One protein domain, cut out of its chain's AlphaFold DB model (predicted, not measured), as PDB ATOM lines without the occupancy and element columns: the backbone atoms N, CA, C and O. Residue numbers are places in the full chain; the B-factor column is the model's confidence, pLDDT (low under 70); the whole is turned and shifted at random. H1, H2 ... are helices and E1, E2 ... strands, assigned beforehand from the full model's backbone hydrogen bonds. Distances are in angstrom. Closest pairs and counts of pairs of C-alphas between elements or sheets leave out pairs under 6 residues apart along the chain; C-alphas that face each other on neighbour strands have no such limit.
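Overview. This is residues 11 to 91 of the 92 residues of an uncharacterized protein of Campylobacter lari (UniProt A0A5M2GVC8). Two small antiparallel sheets stand at opposite ends of the domain, the two-stranded hairpin E1 and E2 at one and the three-stranded sheet E3 - E5 - E4 at the other, and helix H1 bridges them, its residues 13 to 17 near E2 and its residues 17 to 20 near E3. The second helix, H2, joins E2 to E3 and only grazes the three-stranded sheet, while residues 21 to 37 form a long loop with no named element. The printed part has 81 residues, with two named helices and five named strands in the order H1 E1 E2 H2 E3 E4 E5. The class is mixed, helices and strands, with 40 residues, under half of those printed, in named elements. The whole is compact, with a radius of gyration of the C-alphas of 12.4 A and spans of 38 by 28 by 19 A.

Along the chain. H1 is residues 13 to 20, 10.7 A from first to last C-alpha, and begins at C-alpha 13 at (-47.014, -21.484, 28.196). E1 is residues 38 to 42, 12.9 A long, and E2 is residues 45 to 49, 13.0 A. H2 is residues 52 to 59, 10.5 A, with C-alpha 52 at (-49.908, -33.609, 16.403). E3 is residues 63 to 67, 12.7 A, and E4 is residues 77 to 80, 10.5 A. E5 is residues 86 to 90, 13.2 A, and ends at C-alpha 90 at (-41.520, -42.779, 29.400).

Arrangement. Residues 11 to 12 form a short antiparallel pairing with residues 47 to 48 of E2. The closest C-alphas of H1 and E2 are those of Ala 13 and Phe 47, 4.7 A apart. The closest of H1 and E3 are those of Leu 20 and Tyr 65, also 4.7 A apart. H1 is on the sheet E3 - E5 - E4 but only grazes it, with its residues 17 to 20. E1 and E2 form a hairpin, antiparallel at 148 degrees between their directions, with N 40 and O 47 within hydrogen-bond range at 2.9 A. H2 is on the three-stranded sheet but only grazes it, with its residues 54 to 58, and H1 and H2 are apart. The edge strand E3 is antiparallel to the inner strand E5 at 148 degrees, with N 63 and O 90 at 2.8 A. E4, the other edge strand, forms a hairpin with E5 at 157 degrees, with N 87 and O 79 at 2.8 A. E1 and E2 are apart from E3, E4 and E5. In H1 and H2 every O i to N i+4 pair is within hydrogen-bond range.

Size, cuts and confidence. The two C-alphas farthest apart are those of Gly 43 and Asp 72, at 39.1 A. The printed part runs from 11 to 91 and has no cut. The link from H1 to E1, 17 residues, is long; the link from E3 to E4, 9 residues, is short but not tight. The mean pLDDT of the printed part is 87.6, and no printed residue is under 70.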
ATOM      1  N   VAL A  11     -51.825 -24.906  24.785       91.12
ATOM      2  CA  VAL A  11     -51.733 -24.847  26.249       91.12
ATOM      3  C   VAL A  11     -51.091 -23.532  26.687       91.12
ATOM      4  O   VAL A  11     -50.181 -23.043  26.010       91.12
ATOM      5  N   PRO A  12     -51.521 -22.923  27.807       92.31
ATOM      6  CA  PRO A  12     -50.825 -21.772  28.368       92.31
ATOM      7  C   PRO A  12     -49.347 -22.097  28.598       92.31
ATOM      8  O   PRO A  12     -49.016 -23.114  29.212       92.31
ATOM      9  N   ALA A  13     -48.449 -21.222  28.141       91.25
ATOM     10  CA  ALA A  13     -47.014 -21.484  28.196       91.25
ATOM     11  C   ALA A  13     -46.516 -21.717  29.623       91.25
ATOM     12  O   ALA A  13     -45.683 -22.587  29.838       91.25
ATOM     13  N   LYS A  14     -47.088 -21.011  30.605       90.88
ATOM     14  CA  LYS A  14     -46.779 -21.214  32.025       90.88
ATOM     15  C   LYS A  14     -47.088 -22.642  32.493       90.88
ATOM     16  O   LYS A  14     -46.289 -23.226  33.209       90.88
ATOM     17  N   ILE A  15     -48.216 -23.214  32.065       91.38
ATOM     18  CA  ILE A  15     -48.602 -24.588  32.425       91.38
ATOM     19  C   ILE A  15     -47.644 -25.584  31.771       91.38
ATOM     20  O   ILE A  15     -47.119 -26.464  32.444       91.38
ATOM     21  N   PHE A  16     -47.373 -25.410  30.476       91.06
ATOM     22  CA  PHE A  16     -46.442 -26.265  29.737       91.06
ATOM     23  C   PHE A  16     -45.036 -26.262  30.350       91.06
ATOM     24  O   PHE A  16     -44.448 -27.319  30.560       91.06
ATOM     25  N   ILE A  17     -44.520 -25.074  30.676       90.50
ATOM     26  CA  ILE A  17     -43.203 -24.881  31.291       90.50
ATOM     27  C   ILE A  17     -43.133 -25.561  32.656       90.50
ATOM     28  O   ILE A  17     -42.209 -26.337  32.896       90.50
ATOM     29  N   ASN A  18     -44.127 -25.319  33.514       90.62
ATOM     30  CA  ASN A  18     -44.157 -25.875  34.864       90.62
ATOM     31  C   ASN A  18     -44.245 -27.404  34.849       90.62
ATOM     32  O   ASN A  18     -43.495 -28.058  35.565       90.62
ATOM     33  N   ASN A  19     -45.118 -27.973  34.013       88.94
ATOM     34  CA  ASN A  19     -45.312 -29.422  33.957       88.94
ATOM     35  C   ASN A  19     -44.077 -30.162  33.428       88.94
ATOM     36  O   ASN A  19     -43.804 -31.272  33.868       88.94
ATOM     37  N   LEU A  20     -43.322 -29.555  32.506       88.75
ATOM     38  CA  LEU A  20     -42.096 -30.147  31.967       88.75
ATOM     39  C   LEU A  20     -40.843 -29.837  32.798       88.75
ATOM     40  O   LEU A  20     -39.784 -30.386  32.503       88.75
ATOM     41  N   GLY A  21     -40.927 -28.950  33.795       86.25
ATOM     42  CA  GLY A  21     -39.758 -28.501  34.559       86.25
ATOM     43  C   GLY A  21     -38.788 -27.635  33.744       86.25
ATOM     44  O   GLY A  21     -37.574 -27.685  33.966       86.25
ATOM     45  N   LEU A  22     -39.309 -26.864  32.783       86.25
ATOM     46  CA  LEU A  22     -38.540 -25.929  31.959       86.25
ATOM     47  C   LEU A  22     -38.269 -24.613  32.708       86.25
ATOM     48  O   LEU A  22     -38.940 -24.275  33.677       86.25
ATOM     49  N   TYR A  23     -37.311 -23.823  32.219       83.50
ATOM     50  CA  TYR A  23     -37.080 -22.467  32.727       83.50
ATOM     51  C   TYR A  23     -38.253 -21.532  32.387       83.50
ATOM     52  O   TYR A  23     -38.716 -21.515  31.245       83.50
ATOM     53  N   ASP A  24     -38.653 -20.670  33.327       77.94
ATOM     54  CA  ASP A  24     -39.789 -19.732  33.200       77.94
ATOM     55  C   ASP A  24     -39.797 -18.912  31.901       77.94
ATOM     56  O   ASP A  24     -40.845 -18.651  31.306       77.94
ATOM     57  N   ASN A  25     -38.615 -18.533  31.416       80.00
ATOM     58  CA  ASN A  25     -38.447 -17.701  30.226       80.00
ATOM     59  C   ASN A  25     -38.374 -18.495  28.909       80.00
ATOM     60  O   ASN A  25     -38.130 -17.896  27.864       80.00
ATOM     61  N   PHE A  26     -38.603 -19.810  28.924       81.81
ATOM     62  CA  PHE A  26     -38.506 -20.681  27.747       81.81
ATOM     63  C   PHE A  26     -39.315 -20.163  26.543       81.81
ATOM     64  O   PHE A  26     -38.818 -20.110  25.421       81.81
ATOM     65  N   HIS A  27     -40.533 -19.684  26.790       76.75
ATOM     66  CA  HIS A  27     -41.436 -19.158  25.763       76.75
ATOM     67  C   HIS A  27     -40.955 -17.853  25.098       76.75
ATOM     68  O   HIS A  27     -41.531 -17.443  24.092       76.75
ATOM     69  N   ARG A  28     -39.927 -17.183  25.643       78.00
ATOM     70  CA  ARG A  28     -39.356 -15.950  25.070       78.00
ATOM     71  C   ARG A  28     -38.369 -16.235  23.936       78.00
ATOM     72  O   ARG A  28     -38.207 -15.393  23.059       78.00
ATOM     73  N   ASN A  29     -37.776 -17.428  23.900       76.62
ATOM     74  CA  ASN A  29     -36.811 -17.835  22.874       76.62
ATOM     75  C   ASN A  29     -37.505 -18.588  21.733       76.62
ATOM     76  O   ASN A  29     -37.174 -19.726  21.415       76.62
ATOM     77  N   VAL A  30     -38.493 -17.943  21.112       72.06
ATOM     78  CA  VAL A  30     -39.354 -18.558  20.086       72.06
ATOM     79  C   VAL A  30     -38.586 -19.114  18.883       72.06
ATOM     80  O   VAL A  30     -39.018 -20.097  18.293       72.06
ATOM     81  N   ASN A  31     -37.430 -18.528  18.558       76.19
ATOM     82  CA  ASN A  31     -36.583 -18.951  17.439       76.19
ATOM     83  C   ASN A  31     -35.800 -20.243  17.724       76.19
ATOM     84  O   ASN A  31     -35.333 -20.891  16.790       76.19
ATOM     85  N   ASP A  32     -35.647 -20.616  18.996       78.69
ATOM     86  CA  ASP A  32     -34.883 -21.800  19.395       78.69
ATOM     87  C   ASP A  32     -35.755 -23.049  19.536       78.69
ATOM     88  O   ASP A  32     -35.219 -24.153  19.668       78.69
ATOM     89  N   ILE A  33     -37.079 -22.884  19.515       81.75
ATOM     90  CA  ILE A  33     -38.042 -23.974  19.656       81.75
ATOM     91  C   ILE A  33     -38.087 -24.786  18.359       81.75
ATOM     92  O   ILE A  33     -38.285 -24.259  17.264       81.75
ATOM     93  N   LYS A  34     -37.885 -26.095  18.495       80.81
ATOM     94  CA  LYS A  34     -37.812 -27.079  17.412       80.81
ATOM     95  C   LYS A  34     -39.001 -28.043  17.454       80.81
ATOM     96  O   LYS A  34     -39.937 -27.887  18.233       80.81
ATOM     97  N   SER A  35     -38.952 -29.062  16.592       83.75
ATOM     98  CA  SER A  35     -39.827 -30.244  16.651       83.75
ATOM     99  C   SER A  35     -41.315 -29.944  16.467       83.75
ATOM    100  O   SER A  35     -42.181 -30.683  16.921       83.75
ATOM    101  N   GLY A  36     -41.623 -28.857  15.758       86.12
ATOM    102  CA  GLY A  36     -42.988 -28.496  15.380       86.12
ATOM    103  C   GLY A  36     -43.789 -27.772  16.463       86.12
ATOM    104  O   GLY A  36     -44.909 -27.348  16.177       86.12
ATOM    105  N   PHE A  37     -43.231 -27.569  17.660       89.75
ATOM    106  CA  PHE A  37     -43.827 -26.686  18.659       89.75
ATOM    107  C   PHE A  37     -43.800 -25.238  18.169       89.75
ATOM    108  O   PHE A  37     -42.843 -24.797  17.530       89.75
ATOM    109  N   LYS A  38     -44.852 -24.479  18.476       88.88
ATOM    110  CA  LYS A  38     -44.933 -23.054  18.126       88.88
ATOM    111  C   LYS A  38     -45.428 -22.248  19.312       88.88
ATOM    112  O   LYS A  38     -46.289 -22.705  20.054       88.88
ATOM    113  N   VAL A  39     -44.930 -21.028  19.456       89.38
ATOM    114  CA  VAL A  39     -45.406 -20.088  20.477       89.38
ATOM    115  C   VAL A  39     -46.315 -19.065  19.819       89.38
ATOM    116  O   VAL A  39     -45.953 -18.471  18.803       89.38
ATOM    117  N   LYS A  40     -47.489 -18.833  20.403       88.38
ATOM    118  CA  LYS A  40     -48.441 -17.816  19.946       88.38
ATOM    119  C   LYS A  40     -48.758 -16.854  21.084       88.38
ATOM    120  O   LYS A  40     -49.001 -17.280  22.210       88.38
ATOM    121  N   ARG A  41     -48.768 -15.551  20.790       88.75
ATOM    122  CA  ARG A  41     -49.173 -14.506  21.740       88.75
ATOM    123  C   ARG A  41     -50.623 -14.105  21.475       88.75
ATOM    124  O   ARG A  41     -50.950 -13.731  20.352       88.75
ATOM    125  N   VAL A  42     -51.476 -14.173  22.495       86.44
ATOM    126  CA  VAL A  42     -52.902 -13.810  22.423       86.44
ATOM    127  C   VAL A  42     -53.268 -13.011  23.670       86.44
ATOM    128  O   VAL A  42     -53.069 -13.485  24.785       86.44
ATOM    129  N   GLY A  43     -53.766 -11.781  23.499       85.69
ATOM    130  CA  GLY A  43     -54.217 -10.945  24.623       85.69
ATOM    131  C   GLY A  43     -53.154 -10.732  25.710       85.69
ATOM    132  O   GLY A  43     -53.462 -10.807  26.891       85.69
ATOM    133  N   GLY A  44     -51.883 -10.573  25.323       86.50
ATOM    134  CA  GLY A  44     -50.759 -10.429  26.259       86.50
ATOM    135  C   GLY A  44     -50.221 -11.739  26.852       86.50
ATOM    136  O   GLY A  44     -49.116 -11.732  27.386       86.50
ATOM    137  N   ASN A  45     -50.928 -12.856  26.680       88.44
ATOM    138  CA  ASN A  45     -50.543 -14.174  27.182       88.44
ATOM    139  C   ASN A  45     -49.836 -15.010  26.106       88.44
ATOM    140  O   ASN A  45     -50.087 -14.842  24.911       88.44
ATOM    141  N   PHE A  46     -48.964 -15.925  26.532       90.75
ATOM    142  CA  PHE A  46     -48.261 -16.859  25.650       90.75
ATOM    143  C   PHE A  46     -48.874 -18.256  25.726       90.75
ATOM    144  O   PHE A  46     -49.140 -18.772  26.812       90.75
ATOM    145  N   PHE A  47     -49.029 -18.878  24.565       91.19
ATOM    146  CA  PHE A  47     -49.532 -20.235  24.395       91.19
ATOM    147  C   PHE A  47     -48.535 -21.063  23.591       91.19
ATOM    148  O   PHE A  47     -47.917 -20.551  22.655       91.19
ATOM    149  N   ILE A  48     -48.403 -22.338  23.944       90.94
ATOM    150  CA  ILE A  48     -47.644 -23.332  23.190       90.94
ATOM    151  C   ILE A  48     -48.632 -24.153  22.374       90.94
ATOM    152  O   ILE A  48     -49.550 -24.754  22.927       90.94
ATOM    153  N   LEU A  49     -48.436 -24.160  21.060       91.12
ATOM    154  CA  LEU A  49     -49.116 -25.059  20.139       91.12
ATOM    155  C   LEU A  49     -48.397 -26.400  20.159       91.12
ATOM    156  O   LEU A  49     -47.220 -26.480  19.789       91.12
ATOM    157  N   LEU A  50     -49.115 -27.426  20.599       91.50
ATOM    158  CA  LEU A  50     -48.628 -28.793  20.667       91.50
ATOM    159  C   LEU A  50     -48.727 -29.432  19.273       91.50
ATOM    160  O   LEU A  50     -49.806 -29.419  18.671       91.50
ATOM    161  N   PRO A  51     -47.628 -29.971  18.722       91.44
ATOM    162  CA  PRO A  51     -47.672 -30.646  17.434       91.44
ATOM    163  C   PRO A  51     -48.446 -31.970  17.540       91.44
ATOM    164  O   PRO A  51     -48.482 -32.603  18.592       91.44
ATOM    165  N   GLU A  52     -49.045 -32.415  16.434       91.62
ATOM    166  CA  GLU A  52     -49.908 -33.609  16.403       91.62
ATOM    167  C   GLU A  52     -49.196 -34.875  16.906       91.62
ATOM    168  O   GLU A  52     -49.780 -35.669  17.640       91.62
ATOM    169  N   TRP A  53     -47.914 -35.045  16.567       92.31
ATOM    170  CA  TRP A  53     -47.118 -36.181  17.036       92.31
ATOM    171  C   TRP A  53     -47.000 -36.212  18.567       92.31
ATOM    172  O   TRP A  53     -47.030 -37.287  19.155       92.31
ATOM    173  N   PHE A  54     -46.907 -35.047  19.217       93.12
ATOM    174  CA  PHE A  54     -46.804 -34.958  20.672       93.12
ATOM    175  C   PHE A  54     -48.120 -35.384  21.314       93.12
ATOM    176  O   PHE A  54     -48.115 -36.191  22.236       93.12
ATOM    177  N   MET A  55     -49.246 -34.912  20.770       91.31
ATOM    178  CA  MET A  55     -50.577 -35.315  21.229       91.31
ATOM    179  C   MET A  55     -50.763 -36.831  21.140       91.31
ATOM    180  O   MET A  55     -51.131 -37.446  22.134       91.31
ATOM    181  N   LYS A  56     -50.396 -37.447  20.007       92.94
ATOM    182  CA  LYS A  56     -50.473 -38.907  19.823       92.94
ATOM    183  C   LYS A  56     -49.641 -39.688  20.843       92.94
ATOM    184  O   LYS A  56     -50.059 -40.752  21.284       92.94
ATOM    185  N   ILE A  57     -48.472 -39.173  21.227       92.81
ATOM    186  CA  ILE A  57     -47.624 -39.804  22.248       92.81
ATOM    187  C   ILE A  57     -48.291 -39.738  23.627       92.81
ATOM    188  O   ILE A  57     -48.349 -40.751  24.324       92.81
ATOM    189  N   ILE A  58     -48.840 -38.580  24.006       91.44
ATOM    190  CA  ILE A  58     -49.564 -38.434  25.276       91.44
ATOM    191  C   ILE A  58     -50.823 -39.320  25.293       91.44
ATOM    192  O   ILE A  58     -51.066 -40.021  26.273       91.44
ATOM    193  N   GLU A  59     -51.581 -39.366  24.195       91.81
ATOM    194  CA  GLU A  59     -52.754 -40.241  24.029       91.81
ATOM    195  C   GLU A  59     -52.398 -41.735  24.090       91.81
ATOM    196  O   GLU A  59     -53.182 -42.537  24.595       91.81
ATOM    197  N   ALA A  60     -51.195 -42.117  23.651       93.56
ATOM    198  CA  ALA A  60     -50.666 -43.477  23.787       93.56
ATOM    199  C   ALA A  60     -50.235 -43.839  25.229       93.56
ATOM    200  O   ALA A  60     -49.776 -44.964  25.482       93.56
ATOM    201  N   GLY A  61     -50.394 -42.908  26.175       93.62
ATOM    202  CA  GLY A  61     -50.160 -43.102  27.604       93.62
ATOM    203  C   GLY A  61     -48.746 -42.766  28.072       93.62
ATOM    204  O   GLY A  61     -48.379 -43.146  29.182       93.62
ATOM    205  N   TYR A  62     -47.944 -42.081  27.255       94.62
ATOM    206  CA  TYR A  62     -46.615 -41.647  27.677       94.62
ATOM    207  C   TYR A  62     -46.689 -40.397  28.551       94.62
ATOM    208  O   TYR A  62     -47.442 -39.458  28.290       94.62
ATOM    209  N   SER A  63     -45.839 -40.373  29.569       92.88
ATOM    210  CA  SER A  63     -45.491 -39.177  30.329       92.88
ATOM    211  C   SER A  63     -44.179 -38.597  29.807       92.88
ATOM    212  O   SER A  63     -43.429 -39.266  29.092       92.88
ATOM    213  N   CYS A  64     -43.898 -37.333  30.124       92.69
ATOM    214  CA  CYS A  64     -42.687 -36.677  29.648       92.69
ATOM    215  C   CYS A  64     -42.150 -35.621  30.613       92.69
ATOM    216  O   CYS A  64     -42.885 -35.095  31.448       92.69
ATOM    217  N   TYR A  65     -40.860 -35.320  30.478       91.56
ATOM    218  CA  TYR A  65     -40.138 -34.329  31.278       91.56
ATOM    219  C   TYR A  65     -38.999 -33.711  30.462       91.56
ATOM    220  O   TYR A  65     -38.516 -34.311  29.499       91.56
ATOM    221  N   ALA A  66     -38.559 -32.505  30.822       91.12
ATOM    222  CA  ALA A  66     -37.353 -31.926  30.245       91.12
ATOM    223  C   ALA A  66     -36.105 -32.565  30.869       91.12
ATOM    224  O   ALA A  66     -35.930 -32.509  32.083       91.12
ATOM    225  N   ILE A  67     -35.227 -33.122  30.036       89.38
ATOM    226  CA  ILE A  67     -33.978 -33.754  30.471       89.38
ATOM    227  C   ILE A  67     -32.978 -32.666  30.875       89.38
ATOM    228  O   ILE A  67     -32.661 -31.776  30.072       89.38
ATOM    229  N   LYS A  68     -32.444 -32.746  32.097       81.69
ATOM    230  CA  LYS A  68     -31.298 -31.939  32.543       81.69
ATOM    231  C   LYS A  68     -30.015 -32.770  32.496       81.69
ATOM    232  O   LYS A  68     -30.045 -33.989  32.559       81.69
ATOM    233  N   ALA A  69     -28.866 -32.099  32.401       71.44
ATOM    234  CA  ALA A  69     -27.561 -32.753  32.238       71.44
ATOM    235  C   ALA A  69     -27.152 -33.690  33.395       71.44
ATOM    236  O   ALA A  69     -26.221 -34.468  33.230       71.44
ATOM    237  N   TYR A  70     -27.829 -33.599  34.542       70.19
ATOM    238  CA  TYR A  70     -27.568 -34.391  35.749       70.19
ATOM    239  C   TYR A  70     -28.793 -35.211  36.184       70.19
ATOM    240  O   TYR A  70     -28.861 -35.643  37.330       70.19
ATOM    241  N   ASP A  71     -29.793 -35.349  35.310       73.81
ATOM    242  CA  ASP A  71     -30.980 -36.146  35.602       73.81
ATOM    243  C   ASP A  71     -30.712 -37.611  35.231       73.81
ATOM    244  O   ASP A  71     -30.571 -37.932  34.052       73.81
ATOM    245  N   ASP A  72     -30.724 -38.502  36.225       76.31
ATOM    246  CA  ASP A  72     -30.595 -39.960  36.041       76.31
ATOM    247  C   ASP A  72     -31.946 -40.641  35.732       76.31
ATOM    248  O   ASP A  72     -32.108 -41.850  35.889       76.31
ATOM    249  N   PHE A  73     -32.961 -39.870  35.330       80.62
ATOM    250  CA  PHE A  73     -34.280 -40.411  35.006       80.62
ATOM    251  C   PHE A  73     -34.230 -41.253  33.724       80.62
ATOM    252  O   PHE A  73     -33.716 -40.802  32.697       80.62
ATOM    253  N   GLU A  74     -34.812 -42.453  33.774       85.44
ATOM    254  CA  GLU A  74     -34.947 -43.328  32.610       85.44
ATOM    255  C   GLU A  74     -36.046 -42.834  31.656       85.44
ATOM    256  O   GLU A  74     -37.124 -42.397  32.070       85.44
ATOM    257  N   TYR A  75     -35.769 -42.924  30.355       91.44
ATOM    258  CA  TYR A  75     -36.698 -42.614  29.274       91.44
ATOM    259  C   TYR A  75     -36.550 -43.640  28.151       91.44
ATOM    260  O   TYR A  75     -35.457 -44.131  27.879       91.44
ATOM    261  N   GLU A  76     -37.648 -43.935  27.462       94.31
ATOM    262  CA  GLU A  76     -37.663 -44.867  26.329       94.31
ATOM    263  C   GLU A  76     -37.150 -44.200  25.051       94.31
ATOM    264  O   GLU A  76     -36.428 -44.800  24.255       94.31
ATOM    265  N   PHE A  77     -37.508 -42.932  24.847       93.56
ATOM    266  CA  PHE A  77     -37.007 -42.125  23.741       93.56
ATOM    267  C   PHE A  77     -37.035 -40.641  24.099       93.56
ATOM    268  O   PHE A  77     -37.669 -40.218  25.068       93.56
ATOM    269  N   LYS A  78     -36.337 -39.829  23.300       93.50
ATOM    270  CA  LYS A  78     -36.250 -38.385  23.511       93.50
ATOM    271  C   LYS A  78     -36.418 -37.587  22.229       93.50
ATOM    272  O   LYS A  78     -36.104 -38.059  21.139       93.50
ATOM    273  N   VAL A  79     -36.876 -36.348  22.380       92.69
ATOM    274  CA  VAL A  79     -37.038 -35.384  21.284       92.69
ATOM    275  C   VAL A  79     -36.400 -34.059  21.678       92.69
ATOM    276  O   VAL A  79     -36.676 -33.520  22.748       92.69
ATOM    277  N   SER A  80     -35.571 -33.481  20.806       90.38
ATOM    278  CA  SER A  80     -35.018 -32.146  21.050       90.38
ATOM    279  C   SER A  80     -36.115 -31.081  20.974       90.38
ATOM    280  O   SER A  80     -36.720 -30.870  19.924       90.38
ATOM    281  N   LEU A  81     -36.343 -30.364  22.070       88.75
ATOM    282  CA  LEU A  81     -37.248 -29.218  22.126       88.75
ATOM    283  C   LEU A  81     -36.544 -27.929  21.684       88.75
ATOM    284  O   LEU A  81     -37.147 -27.095  21.015       88.75
ATOM    285  N   THR A  82     -35.262 -27.775  22.024       87.19
ATOM    286  CA  THR A  82     -34.385 -26.695  21.536       87.19
ATOM    287  C   THR A  82     -33.000 -27.251  21.203       87.19
ATOM    288  O   THR A  82     -32.788 -28.461  21.220       87.19
ATOM    289  N   LYS A  83     -32.015 -26.390  20.907       83.19
ATOM    290  CA  LYS A  83     -30.603 -26.813  20.809       83.19
ATOM    291  C   LYS A  83     -30.026 -27.352  22.127       83.19
ATOM    292  O   LYS A  83     -29.063 -28.102  22.073       83.19
ATOM    293  N   LYS A  84     -30.557 -26.925  23.278       84.31
ATOM    294  CA  LYS A  84     -30.009 -27.232  24.614       84.31
ATOM    295  C   LYS A  84     -30.979 -28.003  25.509       84.31
ATOM    296  O   LYS A  84     -30.654 -28.276  26.655       84.31
ATOM    297  N   THR A  85     -32.183 -28.281  25.022       86.81
ATOM    298  CA  THR A  85     -33.256 -28.873  25.818       86.81
ATOM    299  C   THR A  85     -33.844 -30.039  25.057       86.81
ATOM    300  O   THR A  85     -34.272 -29.881  23.913       86.81
ATOM    301  N   GLU A  86     -33.892 -31.188  25.711       91.19
ATOM    302  CA  GLU A  86     -34.512 -32.408  25.213       91.19
ATOM    303  C   GLU A  86     -35.690 -32.768  26.120       91.19
ATOM    304  O   GLU A  86     -35.678 -32.455  27.308       91.19
ATOM    305  N   ILE A  87     -36.721 -33.387  25.550       92.56
ATOM    306  CA  ILE A  87     -37.843 -33.963  26.287       92.56
ATOM    307  C   ILE A  87     -37.673 -35.478  26.250       92.56
ATOM    308  O   ILE A  87     -37.612 -36.045  25.157       92.56
ATOM    309  N   GLY A  88     -37.599 -36.103  27.420       93.88
ATOM    310  CA  GLY A  88     -37.640 -37.553  27.580       93.88
ATOM    311  C   GLY A  88     -39.083 -38.025  27.714       93.88
ATOM    312  O   GLY A  88     -39.891 -37.360  28.368       93.88
ATOM    313  N   PHE A  89     -39.404 -39.152  27.088       95.19
ATOM    314  CA  PHE A  89     -40.710 -39.801  27.162       95.19
ATOM    315  C   PHE A  89     -40.572 -41.179  27.795       95.19
ATOM    316  O   PHE A  89     -39.646 -41.924  27.473       95.19
ATOM    317  N   TYR A  90     -41.504 -41.512  28.679       93.75
ATOM    318  CA  TYR A  90     -41.520 -42.779  29.400       93.75
ATOM    319  C   TYR A  90     -42.958 -43.229  29.647       93.75
ATOM    320  O   TYR A  90     -43.869 -42.401  29.780       93.75
ATOM    321  N   LYS A  91     -43.164 -44.539  29.733       91.06
ATOM    322  CA  LYS A  91     -44.413 -45.141  30.190       91.06
ATOM    323  C   LYS A  91     -44.219 -45.707  31.598       91.06
ATOM    324  O   LYS A  91     -43.151 -46.217  31.921       91.06
TER     325      LYS A  91